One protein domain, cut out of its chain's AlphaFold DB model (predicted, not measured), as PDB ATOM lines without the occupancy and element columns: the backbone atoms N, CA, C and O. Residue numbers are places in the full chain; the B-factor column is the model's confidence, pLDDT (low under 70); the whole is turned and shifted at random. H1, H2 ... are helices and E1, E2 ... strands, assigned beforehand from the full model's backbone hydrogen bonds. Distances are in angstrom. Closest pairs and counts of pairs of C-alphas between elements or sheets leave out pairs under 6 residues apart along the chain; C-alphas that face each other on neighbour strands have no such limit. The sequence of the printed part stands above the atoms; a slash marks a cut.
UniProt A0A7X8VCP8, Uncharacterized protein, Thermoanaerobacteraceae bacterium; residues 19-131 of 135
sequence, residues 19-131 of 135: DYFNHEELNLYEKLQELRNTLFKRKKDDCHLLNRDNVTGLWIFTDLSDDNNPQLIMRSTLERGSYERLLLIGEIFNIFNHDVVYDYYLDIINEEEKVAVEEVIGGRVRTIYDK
ATOM      1  N   ASP A  19     171.566 220.653 180.583       49.62
ATOM      2  CA  ASP A  19     171.160 221.743 179.691       49.62
ATOM      3  C   ASP A  19     169.675 222.135 179.807       49.62
ATOM      4  O   ASP A  19     169.280 223.185 179.301       49.62
ATOM      5  N   TYR A  20     168.839 221.314 180.455       54.19
ATOM      6  CA  TYR A  20     167.436 221.661 180.713       54.19
ATOM      7  C   TYR A  20     167.294 222.652 181.874       54.19
ATOM      8  O   TYR A  20     166.294 223.360 181.957       54.19
ATOM      9  N   PHE A  21     168.286 222.698 182.762       55.56
ATOM     10  CA  PHE A  21     168.262 223.541 183.943       55.56
ATOM     11  C   PHE A  21     169.113 224.785 183.733       55.56
ATOM     12  O   PHE A  21     170.292 224.714 183.388       55.56
ATOM     13  N   ASN A  22     168.532 225.952 183.998       54.16
ATOM     14  CA  ASN A  22     169.328 227.172 184.080       54.16
ATOM     15  C   ASN A  22     170.267 227.107 185.301       54.16
ATOM     16  O   ASN A  22     170.062 226.317 186.221       54.16
ATOM     17  N   HIS A  23     171.286 227.972 185.366       51.81
ATOM     18  CA  HIS A  23     172.242 228.000 186.489       51.81
ATOM     19  C   HIS A  23     171.588 228.120 187.887       51.81
ATOM     20  O   HIS A  23     172.195 227.710 188.875       51.81
ATOM     21  N   GLU A  24     170.360 228.641 187.988       53.22
ATOM     22  CA  GLU A  24     169.584 228.717 189.240       53.22
ATOM     23  C   GLU A  24     168.893 227.389 189.625       53.22
ATOM     24  O   GLU A  24     168.592 227.163 190.796       53.22
ATOM     25  N   GLU A  25     168.717 226.465 188.678       60.22
ATOM     26  CA  GLU A  25     168.032 225.172 188.841       60.22
ATOM     27  C   GLU A  25     169.007 223.988 188.998       60.22
ATOM     28  O   GLU A  25     168.598 222.836 189.142       60.22
ATOM     29  N   LEU A  26     170.317 224.254 189.058       58.81
ATOM     30  CA  LEU A  26     171.367 223.243 189.257       58.81
ATOM     31  C   LEU A  26     171.173 222.390 190.522       58.81
ATOM     32  O   LEU A  26     171.483 221.201 190.533       58.81
ATOM     33  N   ASN A  27     170.579 222.972 191.565       71.69
ATOM     34  CA  ASN A  27     170.245 222.277 192.809       71.69
ATOM     35  C   ASN A  27     169.157 221.198 192.607       71.69
ATOM     36  O   ASN A  27     169.153 220.166 193.277       71.69
ATOM     37  N   LEU A  28     168.230 221.414 191.668       76.56
ATOM     38  CA  LEU A  28     167.169 220.459 191.349       76.56
ATOM     39  C   LEU A  28     167.755 219.227 190.651       76.56
ATOM     40  O   LEU A  28     167.487 218.099 191.068       76.56
ATOM     41  N   TYR A  29     168.624 219.439 189.660       78.12
ATOM     42  CA  TYR A  29     169.351 218.361 188.988       78.12
ATOM     43  C   TYR A  29     170.100 217.456 189.970       78.12
ATOM     44  O   TYR A  29     169.933 216.236 189.956       78.12
ATOM     45  N   GLU A  30     170.916 218.056 190.839       81.44
ATOM     46  CA  GLU A  30     171.758 217.325 191.787       81.44
ATOM     47  C   GLU A  30     170.925 216.466 192.742       81.44
ATOM     48  O   GLU A  30     171.231 215.287 192.929       81.44
ATOM     49  N   LYS A  31     169.820 217.006 193.270       85.00
ATOM     50  CA  LYS A  31     168.907 216.258 194.145       85.00
ATOM     51  C   LYS A  31     168.200 215.113 193.427       85.00
ATOM     52  O   LYS A  31     168.041 214.033 193.994       85.00
ATOM     53  N   LEU A  32     167.793 215.313 192.174       87.56
ATOM     54  CA  LEU A  32     167.178 214.253 191.371       87.56
ATOM     55  C   LEU A  32     168.179 213.128 191.072       87.56
ATOM     56  O   LEU A  32     167.825 211.947 191.132       87.56
ATOM     57  N   GLN A  33     169.446 213.476 190.823       86.38
ATOM     58  CA  GLN A  33     170.526 212.498 190.688       86.38
ATOM     59  C   GLN A  33     170.825 211.784 192.008       86.38
ATOM     60  O   GLN A  33     171.055 210.575 192.009       86.38
ATOM     61  N   GLU A  34     170.798 212.480 193.145       89.88
ATOM     62  CA  GLU A  34     170.945 211.861 194.465       89.88
ATOM     63  C   GLU A  34     169.822 210.855 194.744       89.88
ATOM     64  O   GLU A  34     170.090 209.724 195.168       89.88
ATOM     65  N   LEU A  35     168.579 211.221 194.430       90.56
ATOM     66  CA  LEU A  35     167.406 210.363 194.564       90.56
ATOM     67  C   LEU A  35     167.535 209.101 193.701       90.56
ATOM     68  O   LEU A  35     167.386 207.982 194.205       90.56
ATOM     69  N   ARG A  36     167.910 209.266 192.424       91.38
ATOM     70  CA  ARG A  36     168.207 208.151 191.515       91.38
ATOM     71  C   ARG A  36     169.324 207.272 192.080       91.38
ATOM     72  O   ARG A  36     169.143 206.071 192.244       91.38
ATOM     73  N   ASN A  37     170.471 207.847 192.426       90.12
ATOM     74  CA  ASN A  37     171.620 207.099 192.939       90.12
ATOM     75  C   ASN A  37     171.295 206.325 194.223       90.12
ATOM     76  O   ASN A  37     171.787 205.212 194.413       90.12
ATOM     77  N   THR A  38     170.454 206.888 195.089       90.94
ATOM     78  CA  THR A  38     170.011 206.238 196.324       90.94
ATOM     79  C   THR A  38     169.185 204.986 196.036       90.94
ATOM     80  O   THR A  38     169.480 203.933 196.608       90.94
ATOM     81  N   LEU A  39     168.243 205.058 195.085       90.12
ATOM     82  CA  LEU A  39     167.476 203.896 194.616       90.12
ATOM     83  C   LEU A  39     168.386 202.749 194.157       90.12
ATOM     84  O   LEU A  39     168.124 201.593 194.486       90.12
ATOM     85  N   PHE A  40     169.460 203.051 193.415       87.81
ATOM     86  CA  PHE A  40     170.387 202.032 192.903       87.81
ATOM     87  C   PHE A  40     171.313 201.441 193.972       87.81
ATOM     88  O   PHE A  40     171.677 200.268 193.872       87.81
ATOM     89  N   LYS A  41     171.722 202.233 194.969       87.38
ATOM     90  CA  LYS A  41     172.668 201.797 196.007       87.38
ATOM     91  C   LYS A  41     172.017 200.919 197.074       87.38
ATOM     92  O   LYS A  41     172.662 199.984 197.549       87.38
ATOM     93  N   ARG A  42     170.772 201.214 197.459       84.88
ATOM     94  CA  ARG A  42     170.074 200.513 198.547       84.88
ATOM     95  C   ARG A  42     169.576 199.142 198.091       84.88
ATOM     96  O   ARG A  42     168.941 199.006 197.046       84.88
ATOM     97  N   LYS A  43     169.884 198.113 198.882       72.25
ATOM     98  CA  LYS A  43     169.422 196.731 198.671       72.25
ATOM     99  C   LYS A  43     168.271 196.414 199.624       72.25
ATOM    100  O   LYS A  43     168.123 197.070 200.642       72.25
ATOM    101  N   LYS A  44     167.487 195.381 199.315       62.31
ATOM    102  CA  LYS A  44     166.324 194.937 200.107       62.31
ATOM    103  C   LYS A  44     166.629 194.603 201.576       62.31
ATOM    104  O   LYS A  44     165.727 194.649 202.402       62.31
ATOM    105  N   ASP A  45     167.881 194.264 201.882       61.59
ATOM    106  CA  ASP A  45     168.315 193.902 203.237       61.59
ATOM    107  C   ASP A  45     168.621 195.132 204.114       61.59
ATOM    108  O   ASP A  45     168.823 194.994 205.320       61.59
ATOM    109  N   ASP A  46     168.660 196.330 203.521       60.81
ATOM    110  CA  ASP A  46     168.700 197.588 204.261       60.81
ATOM    111  C   ASP A  46     167.306 197.883 204.827       60.81
ATOM    112  O   ASP A  46     166.293 197.663 204.165       60.81
ATOM    113  N   CYS A  47     167.231 198.474 206.021       76.38
ATOM    114  CA  CYS A  47     165.975 198.950 206.624       76.38
ATOM    115  C   CYS A  47     165.293 200.090 205.836       76.38
ATOM    116  O   CYS A  47     164.330 200.685 206.317       76.38
ATOM    117  N   HIS A  48     165.802 200.399 204.645       87.25
ATOM    118  CA  HIS A  48     165.382 201.488 203.793       87.25
ATOM    119  C   HIS A  48     164.361 201.042 202.754       87.25
ATOM    120  O   HIS A  48     164.578 200.096 201.988       87.25
ATOM    121  N   LEU A  49     163.265 201.789 202.667       92.50
ATOM    122  CA  LEU A  49     162.189 201.478 201.736       92.50
ATOM    123  C   LEU A  49     162.427 202.064 200.345       92.50
ATOM    124  O   LEU A  49     161.897 201.511 199.382       92.50
ATOM    125  N   LEU A  50     163.244 203.114 200.207       93.38
ATOM    126  CA  LEU A  50     163.647 203.662 198.912       93.38
ATOM    127  C   LEU A  50     164.688 202.757 198.235       93.38
ATOM    128  O   LEU A  50     165.895 202.924 198.405       93.38
ATOM    129  N   ASN A  51     164.209 201.786 197.461       92.50
ATOM    130  CA  ASN A  51     165.024 200.847 196.689       92.50
ATOM    131  C   ASN A  51     164.267 200.367 195.429       92.50
ATOM    132  O   ASN A  51     163.070 200.616 195.278       92.50
ATOM    133  N   ARG A  52     164.957 199.651 194.532       91.56
ATOM    134  CA  ARG A  52     164.408 199.176 193.241       91.56
ATOM    135  C   ARG A  52     163.370 198.047 193.328       91.56
ATOM    136  O   ARG A  52     162.741 197.723 192.317       91.56
ATOM    137  N   ASP A  53     163.207 197.427 194.494       90.81
ATOM    138  CA  ASP A  53     162.166 196.417 194.712       90.81
ATOM    139  C   ASP A  53     160.841 197.074 195.105       90.81
ATOM    140  O   ASP A  53     159.774 196.628 194.676       90.81
ATOM    141  N   ASN A  54     160.918 198.163 195.870       93.94
ATOM    142  CA  ASN A  54     159.761 198.917 196.335       93.94
ATOM    143  C   ASN A  54     159.321 199.993 195.339       93.94
ATOM    144  O   ASN A  54     158.124 200.199 195.164       93.94
ATOM    145  N   VAL A  55     160.251 200.668 194.662       94.75
ATOM    146  CA  VAL A  55     159.965 201.667 193.623       94.75
ATOM    147  C   VAL A  55     160.337 201.076 192.270       94.75
ATOM    148  O   VAL A  55     161.478 200.675 192.056       94.75
ATOM    149  N   THR A  56     159.379 201.017 191.347       93.69
ATOM    150  CA  THR A  56     159.567 200.482 189.985       93.69
ATOM    151  C   THR A  56     159.475 201.559 188.908       93.69
ATOM    152  O   THR A  56     159.745 201.284 187.740       93.69
ATOM    153  N   GLY A  57     159.112 202.783 189.283       93.56
ATOM    154  CA  GLY A  57     159.184 203.956 188.423       93.56
ATOM    155  C   GLY A  57     159.035 205.240 189.230       93.56
ATOM    156  O   GLY A  57     158.289 205.273 190.213       93.56
ATOM    157  N   LEU A  58     159.780 206.267 188.840       94.00
ATOM    158  CA  LEU A  58     159.791 207.578 189.469       94.00
ATOM    159  C   LEU A  58     160.001 208.659 188.406       94.00
ATOM    160  O   LEU A  58     160.971 208.620 187.642       94.00
ATOM    161  N   TRP A  59     159.101 209.634 188.384       92.12
ATOM    162  CA  TRP A  59     159.089 210.723 187.413       92.12
ATOM    163  C   TRP A  59     158.777 212.053 188.095       92.12
ATOM    164  O   TRP A  59     158.198 212.065 189.178       92.12
ATOM    165  N   ILE A  60     159.154 213.157 187.456       88.88
ATOM    166  CA  ILE A  60     158.949 214.523 187.944       88.88
ATOM    167  C   ILE A  60     158.186 215.355 186.918       88.88
ATOM    168  O   ILE A  60     158.454 215.243 185.719       88.88
ATOM    169  N   PHE A  61     157.264 216.193 187.388       85.62
ATOM    170  CA  PHE A  61     156.637 217.228 186.567       85.62
ATOM    171  C   PHE A  61     157.619 218.381 186.330       85.62
ATOM    172  O   PHE A  61     158.233 218.883 187.268       85.62
ATOM    173  N   THR A  62     157.801 218.771 185.070       73.56
ATOM    174  CA  THR A  62     158.754 219.823 184.675       73.56
ATOM    175  C   THR A  62     158.177 221.222 184.742       73.56
ATOM    176  O   THR A  62     158.947 222.175 184.764       73.56
ATOM    177  N   ASP A  63     156.851 221.345 184.729       69.50
ATOM    178  CA  ASP A  63     156.194 222.610 185.027       69.50
ATOM    179  C   ASP A  63     156.110 222.695 186.551       69.50
ATOM    180  O   ASP A  63     155.241 222.095 187.187       69.50
ATOM    181  N   LEU A  64     157.136 223.303 187.150       56.66
ATOM    182  CA  LEU A  64     157.139 223.624 188.571       56.66
ATOM    183  C   LEU A  64     155.924 224.531 188.785       56.66
ATOM    184  O   LEU A  64     155.885 225.636 188.253       56.66
ATOM    185  N   SER A  65     154.905 224.033 189.486       51.81
ATOM    186  CA  SER A  65     153.687 224.792 189.767       51.81
ATOM    187  C   SER A  65     154.013 226.137 190.432       51.81
ATOM    188  O   SER A  65     155.110 226.325 190.965       51.81
ATOM    189  N   ASP A  66     153.040 227.055 190.436       47.84
ATOM    190  CA  ASP A  66     153.137 228.439 190.944       47.84
ATOM    191  C   ASP A  66     153.816 228.599 192.334       47.84
ATOM    192  O   ASP A  66     154.267 229.695 192.673       47.84
ATOM    193  N   ASP A  67     153.945 227.521 193.118       55.53
ATOM    194  CA  ASP A  67     154.548 227.482 194.457       55.53
ATOM    195  C   ASP A  67     156.021 227.000 194.506       55.53
ATOM    196  O   ASP A  67     156.558 226.786 195.597       55.53
ATOM    197  N   ASN A  68     156.709 226.829 193.366       61.16
ATOM    198  CA  ASN A  68     158.116 226.377 193.271       61.16
ATOM    199  C   ASN A  68     158.418 224.996 193.897       61.16
ATOM    200  O   ASN A  68     159.589 224.633 194.049       61.16
ATOM    201  N   ASN A  69     157.402 224.205 194.258       72.06
ATOM    202  CA  ASN A  69     157.606 222.875 194.825       72.06
ATOM    203  C   ASN A  69     157.363 221.788 193.769       72.06
ATOM    204  O   ASN A  69     156.264 221.676 193.228       72.06
ATOM    205  N   PRO A  70     158.365 220.947 193.485       81.94
ATOM    206  CA  PRO A  70     158.241 219.907 192.479       81.94
ATOM    207  C   PRO A  70     157.263 218.815 192.919       81.94
ATOM    208  O   PRO A  70     157.168 218.464 194.097       81.94
ATOM    209  N   GLN A  71     156.577 218.234 191.941       88.31
ATOM    210  CA  GLN A  71     155.655 217.119 192.132       88.31
ATOM    211  C   GLN A  71     156.203 215.867 191.448       88.31
ATOM    212  O   GLN A  71     156.862 215.940 190.406       88.31
ATOM    213  N   LEU A  72     155.929 214.704 192.035       92.25
ATOM    214  CA  LEU A  72     156.433 213.419 191.566       92.25
ATOM    215  C   LEU A  72     155.299 212.478 191.175       92.25
ATOM    216  O   LEU A  72     154.224 212.502 191.762       92.25
ATOM    217  N   ILE A  73     155.585 211.574 190.245       93.56
ATOM    218  CA  ILE A  73     154.781 210.377 189.993       93.56
ATOM    219  C   ILE A  73     155.604 209.180 190.453       93.56
ATOM    220  O   ILE A  73     156.763 209.040 190.062       93.56
ATOM    221  N   MET A  74     155.012 208.295 191.250       95.81
ATOM    222  CA  MET A  74     155.681 207.103 191.755       95.81
ATOM    223  C   MET A  74     154.879 205.838 191.454       95.81
ATOM    224  O   MET A  74     153.743 205.670 191.897       95.81
ATOM    225  N   ARG A  75     155.535 204.881 190.797       95.69
ATOM    226  CA  ARG A  75     155.068 203.501 190.645       95.69
ATOM    227  C   ARG A  75     155.789 202.608 191.647       95.69
ATOM    228  O   ARG A  75     157.019 202.618 191.731       95.69
ATOM    229  N   SER A  76     155.031 201.836 192.419       95.38
ATOM    230  CA  SER A  76     155.564 201.046 193.529       95.38
ATOM    231  C   SER A  76     154.851 199.720 193.702       95.38
ATOM    232  O   SER A  76     153.725 199.543 193.248       95.38
ATOM    233  N   THR A  77     155.542 198.792 194.355       95.00
ATOM    234  CA  THR A  77     154.998 197.506 194.801       95.00
ATOM    235  C   THR A  77     154.348 197.589 196.185       95.00
ATOM    236  O   THR A  77     153.668 196.647 196.583       95.00
ATOM    237  N   LEU A  78     154.539 198.697 196.910       94.50
ATOM    238  CA  LEU A  78     153.904 198.954 198.200       94.50
ATOM    239  C   LEU A  78     152.493 199.512 197.993       94.50
ATOM    240  O   LEU A  78     152.275 200.376 197.142       94.50
ATOM    241  N   GLU A  79     151.546 199.038 198.798       93.75
ATOM    242  CA  GLU A  79     150.142 199.436 198.718       93.75
ATOM    243  C   GLU A  79     149.947 200.919 199.081       93.75
ATOM    244  O   GLU A  79     150.553 201.440 200.022       93.75
ATOM    245  N   ARG A  80     149.083 201.630 198.344       89.88
ATOM    246  CA  ARG A  80     148.735 203.021 198.670       89.88
ATOM    247  C   ARG A  80     148.070 203.086 200.047       89.88
ATOM    248  O   ARG A  80     147.176 202.310 200.353       89.88
ATOM    249  N   GLY A  81     148.500 204.043 200.867       89.50
ATOM    250  CA  GLY A  81     147.982 204.227 202.227       89.50
ATOM    251  C   GLY A  81     148.578 203.277 203.270       89.50
ATOM    252  O   GLY A  81     148.276 203.431 204.452       89.50
ATOM    253  N   SER A  82     149.450 202.339 202.873       95.31
ATOM    254  CA  SER A  82     150.191 201.515 203.830       95.31
ATOM    255  C   SER A  82     151.194 202.357 204.627       95.31
ATOM    256  O   SER A  82     151.675 203.401 204.172       95.31
ATOM    257  N   TYR A  83     151.545 201.891 205.827       94.88
ATOM    258  CA  TYR A  83     152.537 202.563 206.665       94.88
ATOM    259  C   TYR A  83     153.921 202.594 205.997       94.88
ATOM    260  O   TYR A  83     154.606 203.613 206.008       94.88
ATOM    261  N   GLU A  84     154.303 201.505 205.338       94.81
ATOM    262  CA  GLU A  84     155.534 201.396 204.556       94.81
ATOM    263  C   GLU A  84     155.543 202.404 203.402       94.81
ATOM    264  O   GLU A  84     156.560 203.045 203.144       94.81
ATOM    265  N   ARG A  85     154.405 202.613 202.729       94.50
ATOM    266  CA  ARG A  85     154.287 203.626 201.673       94.50
ATOM    267  C   ARG A  85     154.534 205.035 202.214       94.50
ATOM    268  O   ARG A  85     155.230 205.812 201.564       94.50
ATOM    269  N   LEU A  86     154.017 205.351 203.404       94.19
ATOM    270  CA  LEU A  86     154.258 206.638 204.068       94.19
ATOM    271  C   LEU A  86     155.738 206.822 204.432       94.19
ATOM    272  O   LEU A  86     156.308 207.881 204.176       94.19
ATOM    273  N   LEU A  87     156.376 205.785 204.979       94.38
ATOM    274  CA  LEU A  87     157.804 205.806 205.299       94.38
ATOM    275  C   LEU A  87     158.674 205.970 204.041       94.38
ATOM    276  O   LEU A  87     159.614 206.763 204.049       94.38
ATOM    277  N   LEU A  88     158.332 205.281 202.949       95.06
ATOM    278  CA  LEU A  88     158.985 205.439 201.649       95.06
ATOM    279  C   LEU A  88     158.898 206.889 201.147       95.06
ATOM    280  O   LEU A  88     159.912 207.448 200.732       95.06
ATOM    281  N   ILE A  89     157.715 207.509 201.198       94.94
ATOM    282  CA  ILE A  89     157.535 208.914 200.794       94.94
ATOM    283  C   ILE A  89     158.384 209.842 201.675       94.94
ATOM    284  O   ILE A  89     159.038 210.745 201.158       94.94
ATOM    285  N   GLY A  90     158.460 209.576 202.984       93.75
ATOM    286  CA  GLY A  90     159.335 210.312 203.899       93.75
ATOM    287  C   GLY A  90     160.824 210.205 203.544       93.75
ATOM    288  O   GLY A  90     161.545 211.200 203.599       93.75
ATOM    289  N   GLU A  91     161.300 209.029 203.123       93.44
ATOM    290  CA  GLU A  91     162.678 208.872 202.634       93.44
ATOM    291  C   GLU A  91     162.945 209.685 201.364       93.44
ATOM    292  O   GLU A  91     164.010 210.294 201.255       93.44
ATOM    293  N   ILE A  92     161.988 209.724 200.431       93.88
ATOM    294  CA  ILE A  92     162.084 210.557 199.225       93.88
ATOM    295  C   ILE A  92     162.150 212.033 199.621       93.88
ATOM    296  O   ILE A  92     163.031 212.743 199.146       93.88
ATOM    297  N   PHE A  93     161.276 212.476 200.528       91.56
ATOM    298  CA  PHE A  93     161.198 213.867 200.982       91.56
ATOM    299  C   PHE A  93     162.508 214.359 201.612       91.56
ATOM    300  O   PHE A  93     162.938 215.483 201.362       91.56
ATOM    301  N   ASN A  94     163.184 213.498 202.378       90.38
ATOM    302  CA  ASN A  94     164.467 213.823 203.009       90.38
ATOM    303  C   ASN A  94     165.599 214.098 202.003       90.38
ATOM    304  O   ASN A  94     166.551 214.796 202.344       90.38
ATOM    305  N   ILE A  95     165.514 213.540 200.793       89.06
ATOM    306  CA  ILE A  95     166.490 213.753 199.711       89.06
ATOM    307  C   ILE A  95     166.019 214.891 198.801       89.06
ATOM    308  O   ILE A  95     166.790 215.746 198.370       89.06
ATOM    309  N   PHE A  96     164.723 214.900 198.515       86.06
ATOM    310  CA  PHE A  96     164.099 215.759 197.537       86.06
ATOM    311  C   PHE A  96     162.807 216.347 198.102       86.06
ATOM    312  O   PHE A  96     161.779 215.671 198.147       86.06
ATOM    313  N   ASN A  97     162.871 217.612 198.521       84.56
ATOM    314  CA  ASN A  97     161.698 218.348 198.979       84.56
ATOM    315  C   ASN A  97     160.703 218.488 197.818       84.56
ATOM    316  O   ASN A  97     161.038 219.082 196.794       84.56
ATOM    317  N   HIS A  98     159.520 217.915 197.987       82.56
ATOM    318  CA  HIS A  98     158.458 217.846 196.992       82.56
ATOM    319  C   HIS A  98     157.117 218.106 197.673       82.56
ATOM    320  O   HIS A  98     157.002 217.957 198.887       82.56
ATOM    321  N   ASP A  99     156.112 218.471 196.887       83.69
ATOM    322  CA  ASP A  99     154.768 218.746 197.403       83.69
ATOM    323  C   ASP A  99     153.891 217.486 197.390       83.69
ATOM    324  O   ASP A  99     153.505 216.951 198.429       83.69
ATOM    325  N   VAL A 100     153.652 216.945 196.194       87.44
ATOM    326  CA  VAL A 100     152.755 215.802 195.982       87.44
ATOM    327  C   VAL A 100     153.504 214.645 195.335       87.44
ATOM    328  O   VAL A 100     154.302 214.838 194.415       87.44
ATOM    329  N   VAL A 101     153.207 213.422 195.793       92.69
ATOM    330  CA  VAL A 101     153.580 212.186 195.095       92.69
ATOM    331  C   VAL A 101     152.329 211.479 194.597       92.69
ATOM    332  O   VAL A 101     151.627 210.827 195.370       92.69
ATOM    333  N   TYR A 102     152.087 211.584 193.297       93.69
ATOM    334  CA  TYR A 102     151.003 210.902 192.606       93.69
ATOM    335  C   TYR A 102     151.296 209.407 192.469       93.69
ATOM    336  O   TYR A 102     152.405 208.991 192.111       93.69
ATOM    337  N   ASP A 103     150.289 208.581 192.727       95.06
ATOM    338  CA  ASP A 103     150.335 207.154 192.471       95.06
ATOM    339  C   ASP A 103     150.114 206.872 190.986       95.06
ATOM    340  O   ASP A 103     149.102 207.237 190.391       95.06
ATOM    341  N   TYR A 104     151.066 206.176 190.377       93.06
ATOM    342  CA  TYR A 104     151.024 205.902 188.949       93.06
ATOM    343  C   TYR A 104     149.752 205.167 188.498       93.06
ATOM    344  O   TYR A 104     149.185 205.501 187.461       93.06
ATOM    345  N   TYR A 105     149.288 204.156 189.236       90.75
ATOM    346  CA  TYR A 105     148.151 203.363 188.767       90.75
ATOM    347  C   TYR A 105     146.822 204.052 189.052       90.75
ATOM    348  O   TYR A 105     145.936 204.051 188.203       90.75
ATOM    349  N   LEU A 106     146.677 204.634 190.237       91.38
ATOM    350  CA  LEU A 106     145.413 205.238 190.640       91.38
ATOM    351  C   LEU A 106     145.253 206.650 190.070       91.38
ATOM    352  O   LEU A 106     144.276 206.930 189.382       91.38
ATOM    353  N   ASP A 107     146.244 207.513 190.264       92.69
ATOM    354  CA  ASP A 107     146.108 208.921 189.899       92.69
ATOM    355  C   ASP A 107     146.277 209.118 188.382       92.69
ATOM    356  O   ASP A 107     145.553 209.911 187.780       92.69
ATOM    357  N   ILE A 108     147.174 208.346 187.745       89.94
ATOM    358  CA  ILE A 108     147.482 208.485 186.311       89.94
ATOM    359  C   ILE A 108     146.720 207.476 185.442       89.94
ATOM    360  O   ILE A 108     145.986 207.880 184.544       89.94
ATOM    361  N   ILE A 109     146.875 206.165 185.668       88.12
ATOM    362  CA  ILE A 109     146.263 205.145 184.788       88.12
ATOM    363  C   ILE A 109     144.738 205.088 184.936       88.12
ATOM    364  O   ILE A 109     144.040 204.963 183.929       88.12
ATOM    365  N   ASN A 110     144.215 205.197 186.157       89.88
ATOM    366  CA  ASN A 110     142.770 205.244 186.395       89.88
ATOM    367  C   ASN A 110     142.178 206.655 186.241       89.88
ATOM    368  O   ASN A 110     140.970 206.820 186.401       89.88
ATOM    369  N   GLU A 111     143.005 207.642 185.887       88.31
ATOM    370  CA  GLU A 111     142.605 209.029 185.642       88.31
ATOM    371  C   GLU A 111     141.876 209.682 186.841       88.31
ATOM    372  O   GLU A 111     141.001 210.531 186.648       88.31
ATOM    373  N   GLU A 112     142.219 209.296 188.083       92.88
ATOM    374  CA  GLU A 112     141.653 209.915 189.295       92.88
ATOM    375  C   GLU A 112     142.097 211.383 189.433       92.88
ATOM    376  O   GLU A 112     141.292 212.225 189.836       92.88
ATOM    377  N   GLU A 113     143.315 211.720 188.989       90.38
ATOM    378  CA  GLU A 113     143.862 213.082 189.005       90.38
ATOM    379  C   GLU A 113     144.004 213.647 187.589       90.38
ATOM    380  O   GLU A 113     145.054 213.587 186.945       90.38
ATOM    381  N   LYS A 114     142.915 214.233 187.082       87.62
ATOM    382  CA  LYS A 114     142.820 214.709 185.690       87.62
ATOM    383  C   LYS A 114     143.911 215.702 185.293       87.62
ATOM    384  O   LYS A 114     144.417 215.611 184.181       87.62
ATOM    385  N   VAL A 115     144.273 216.623 186.189       86.75
ATOM    386  CA  VAL A 115     145.317 217.623 185.915       86.75
ATOM    387  C   VAL A 115     146.659 216.926 185.699       86.75
ATOM    388  O   VAL A 115     147.298 217.136 184.675       86.75
ATOM    389  N   ALA A 116     147.036 216.005 186.590       85.94
ATOM    390  CA  ALA A 116     148.264 215.227 186.450       85.94
ATOM    391  C   ALA A 116     148.282 214.409 185.143       85.94
ATOM    392  O   ALA A 116     149.308 214.322 184.474       85.94
ATOM    393  N   VAL A 117     147.141 213.853 184.727       86.31
ATOM    394  CA  VAL A 117     147.019 213.149 183.439       86.31
ATOM    395  C   VAL A 117     147.232 214.086 182.245       86.31
ATOM    396  O   VAL A 117     147.921 213.713 181.294       86.31
ATOM    397  N   GLU A 118     146.673 215.296 182.268       84.75
ATOM    398  CA  GLU A 118     146.852 216.289 181.201       84.75
ATOM    399  C   GLU A 118     148.315 216.734 181.067       84.75
ATOM    400  O   GLU A 118     148.820 216.860 179.949       84.75
ATOM    401  N   GLU A 119     149.014 216.897 182.188       83.56
ATOM    402  CA  GLU A 119     150.452 217.173 182.246       83.56
ATOM    403  C   GLU A 119     151.290 216.042 181.622       83.56
ATOM    404  O   GLU A 119     152.188 216.283 180.805       83.56
ATOM    405  N   VAL A 120     150.954 214.788 181.948       83.44
ATOM    406  CA  VAL A 120     151.584 213.587 181.374       83.44
ATOM    407  C   VAL A 120     151.376 213.538 179.857       83.44
ATOM    408  O   VAL A 120     152.339 213.368 179.108       83.44
ATOM    409  N   ILE A 121     150.137 213.718 179.387       80.25
ATOM    410  CA  ILE A 121     149.794 213.745 177.954       80.25
ATOM    411  C   ILE A 121     150.487 214.918 177.247       80.25
ATOM    412  O   ILE A 121     150.892 214.797 176.092       80.25
ATOM    413  N   GLY A 122     150.647 216.042 177.946       77.50
ATOM    414  CA  GLY A 122     151.332 217.236 177.467       77.50
ATOM    415  C   GLY A 122     152.854 217.113 177.373       77.50
ATOM    416  O   GLY A 122     153.495 218.072 176.951       77.50
ATOM    417  N   GLY A 123     153.442 215.974 177.760       77.38
ATOM    418  CA  GLY A 123     154.889 215.755 177.705       77.38
ATOM    419  C   GLY A 123     155.676 216.542 178.758       77.38
ATOM    420  O   GLY A 123     156.887 216.716 178.613       77.38
ATOM    421  N   ARG A 124     155.019 217.007 179.828       81.12
ATOM    422  CA  ARG A 124     155.617 217.821 180.906       81.12
ATOM    423  C   ARG A 124     156.117 216.975 182.078       81.12
ATOM    424  O   ARG A 124     156.138 217.410 183.222       81.12
ATOM    425  N   VAL A 125     156.521 215.739 181.791       84.00
ATOM    426  CA  VAL A 125     157.032 214.792 182.784       84.00
ATOM    427  C   VAL A 125     158.371 214.228 182.322       84.00
ATOM    428  O   VAL A 125     158.547 213.915 181.141       84.00
ATOM    429  N   ARG A 126     159.334 214.100 183.239       84.00
ATOM    430  CA  ARG A 126     160.668 213.538 182.973       84.00
ATOM    431  C   ARG A 126     160.963 212.354 183.877       84.00
ATOM    432  O   ARG A 126     160.545 212.305 185.031       84.00
ATOM    433  N   THR A 127     161.694 211.383 183.339       87.25
ATOM    434  CA  THR A 127     162.063 210.163 184.061       87.25
ATOM    435  C   THR A 127     163.260 210.399 184.971       87.25
ATOM    436  O   THR A 127     164.328 210.792 184.508       87.25
ATOM    437  N   ILE A 128     163.096 210.073 186.254       89.25
ATOM    438  CA  ILE A 128     164.203 209.948 187.210       89.25
ATOM    439  C   ILE A 128     164.722 208.506 187.182       89.25
ATOM    440  O   ILE A 128     165.928 208.276 187.075       89.25
ATOM    441  N   TYR A 129     163.804 207.539 187.248       90.12
ATOM    442  CA  TYR A 129     164.089 206.105 187.226       90.12
ATOM    443  C   TYR A 129     162.907 205.326 186.644       90.12
ATOM    444  O   TYR A 129     161.757 205.606 186.980       90.12
ATOM    445  N   ASP A 130     163.180 204.311 185.827       90.44
ATOM    446  CA  ASP A 130     162.166 203.356 185.378       90.44
ATOM    447  C   ASP A 130     162.772 201.956 185.266       90.44
ATOM    448  O   ASP A 130     163.678 201.716 184.467       90.44
ATOM    449  N   LYS A 131     162.244 201.004 186.047       88.12
ATOM    450  CA  LYS A 131     162.733 199.619 186.078       88.12
ATOM    451  C   LYS A 131     162.685 198.941 184.707       88.12
ATOM    452  O   LYS A 131     163.492 198.055 184.453       88.12
TER     453      LYS A 131
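Overview. This is residues 19 to 131 of the 135 residues of an uncharacterized protein of Thermoanaerobacteraceae bacterium (UniProt A0A7X8VCP8). A small, twisted sheet of four strands has the long helix H1 and the helix H2 over one face, while the short helix H3 is over the opposite face, at the edge strand E3, which runs straight into it. H4 makes a corner with H3 and only grazes the sheet before the last strand, E4, returns to the sheet's other edge. The printed part has 113 residues, with four named helices and four named strands in the order H1 E1 E2 H2 E3 H3 H4 E4; the class is mixed, helices and strands, and the mixed sheet runs E3 E2 E1 E4, with E3 and E2 parallel and the other neighbours antiparallel. It is compact, with a radius of gyration of the C-alphas of 13.8 A and spans of 38 by 34 by 23 A.

Arrangement. H1, residues 26 to 41, is on the sheet at a height of 10.5 A. It lies over E1, residues 55 to 61, and E4, residues 125 to 130; on the local plane it runs along the strands, at 1 degree to E1. The closest C-alphas of H1 and E4 are those of Arg 36 and Ile 128, 6.1 A apart. E1 and E2, residues 72 to 76, form a hairpin, with N 59 and O 73 within hydrogen-bond range at 2.9 A. E1 and E4 are antiparallel, with N 58 and O 129 at 2.8 A. H2, residues 83 to 95, is on the sheet and touches H1 with its residues 92 to 95 alone, at a steep tilt of 45 degrees, opposite ways; the closest C-alphas are those of Leu 35 and Ile 95, 6.2 A. E3, residues 101 to 103, is parallel to E2, with N 102 and O 72 at 2.8 A. E2, H2 and E3 make a strand-helix-strand unit, two parallel neighbours joined through a helix, with a right-handed crossover. H3, residues 104 to 109, is on the opposite face from H1, at a height of 7.0 A. H3 and H4, residues 114 to 121, touch only at the corner, with the C-alphas of Ile 108 and Val 117 closest at 5.5 A. E3, H3, H4 and E4 make a split unit, with E2 and E1 between its strands, and a right-handed crossover. Every O i to N i+4 pair is within hydrogen-bond range in H1, H3 and H4; in H2, 8 of 9 are.

Along the chain. H1 begins at C-alpha 26, (171.367, 223.243, 189.257), and is 22.5 A long. E1 measures 17.4 A, E2 12.6 A, and H2 19.2 A, beginning at C-alpha 83, (152.537, 202.563, 206.665). E3 and H3 are short, H4 is 10.5 A, and E4, 12.8 A, ends at C-alpha 130, (162.166, 203.356, 185.378).

Size, cuts and confidence. The C-alphas farthest apart are those of Asp 45 and Asp 66, 39.7 A. The printed part has no cut, and its one long link joins H1 to E1. Residues 22 to 27, of which 26 to 27 belong to H1, stand free. Mean pLDDT of the printed part is 83.8; residues 19 to 26, 44 to 46 and 63 to 68 are under 70.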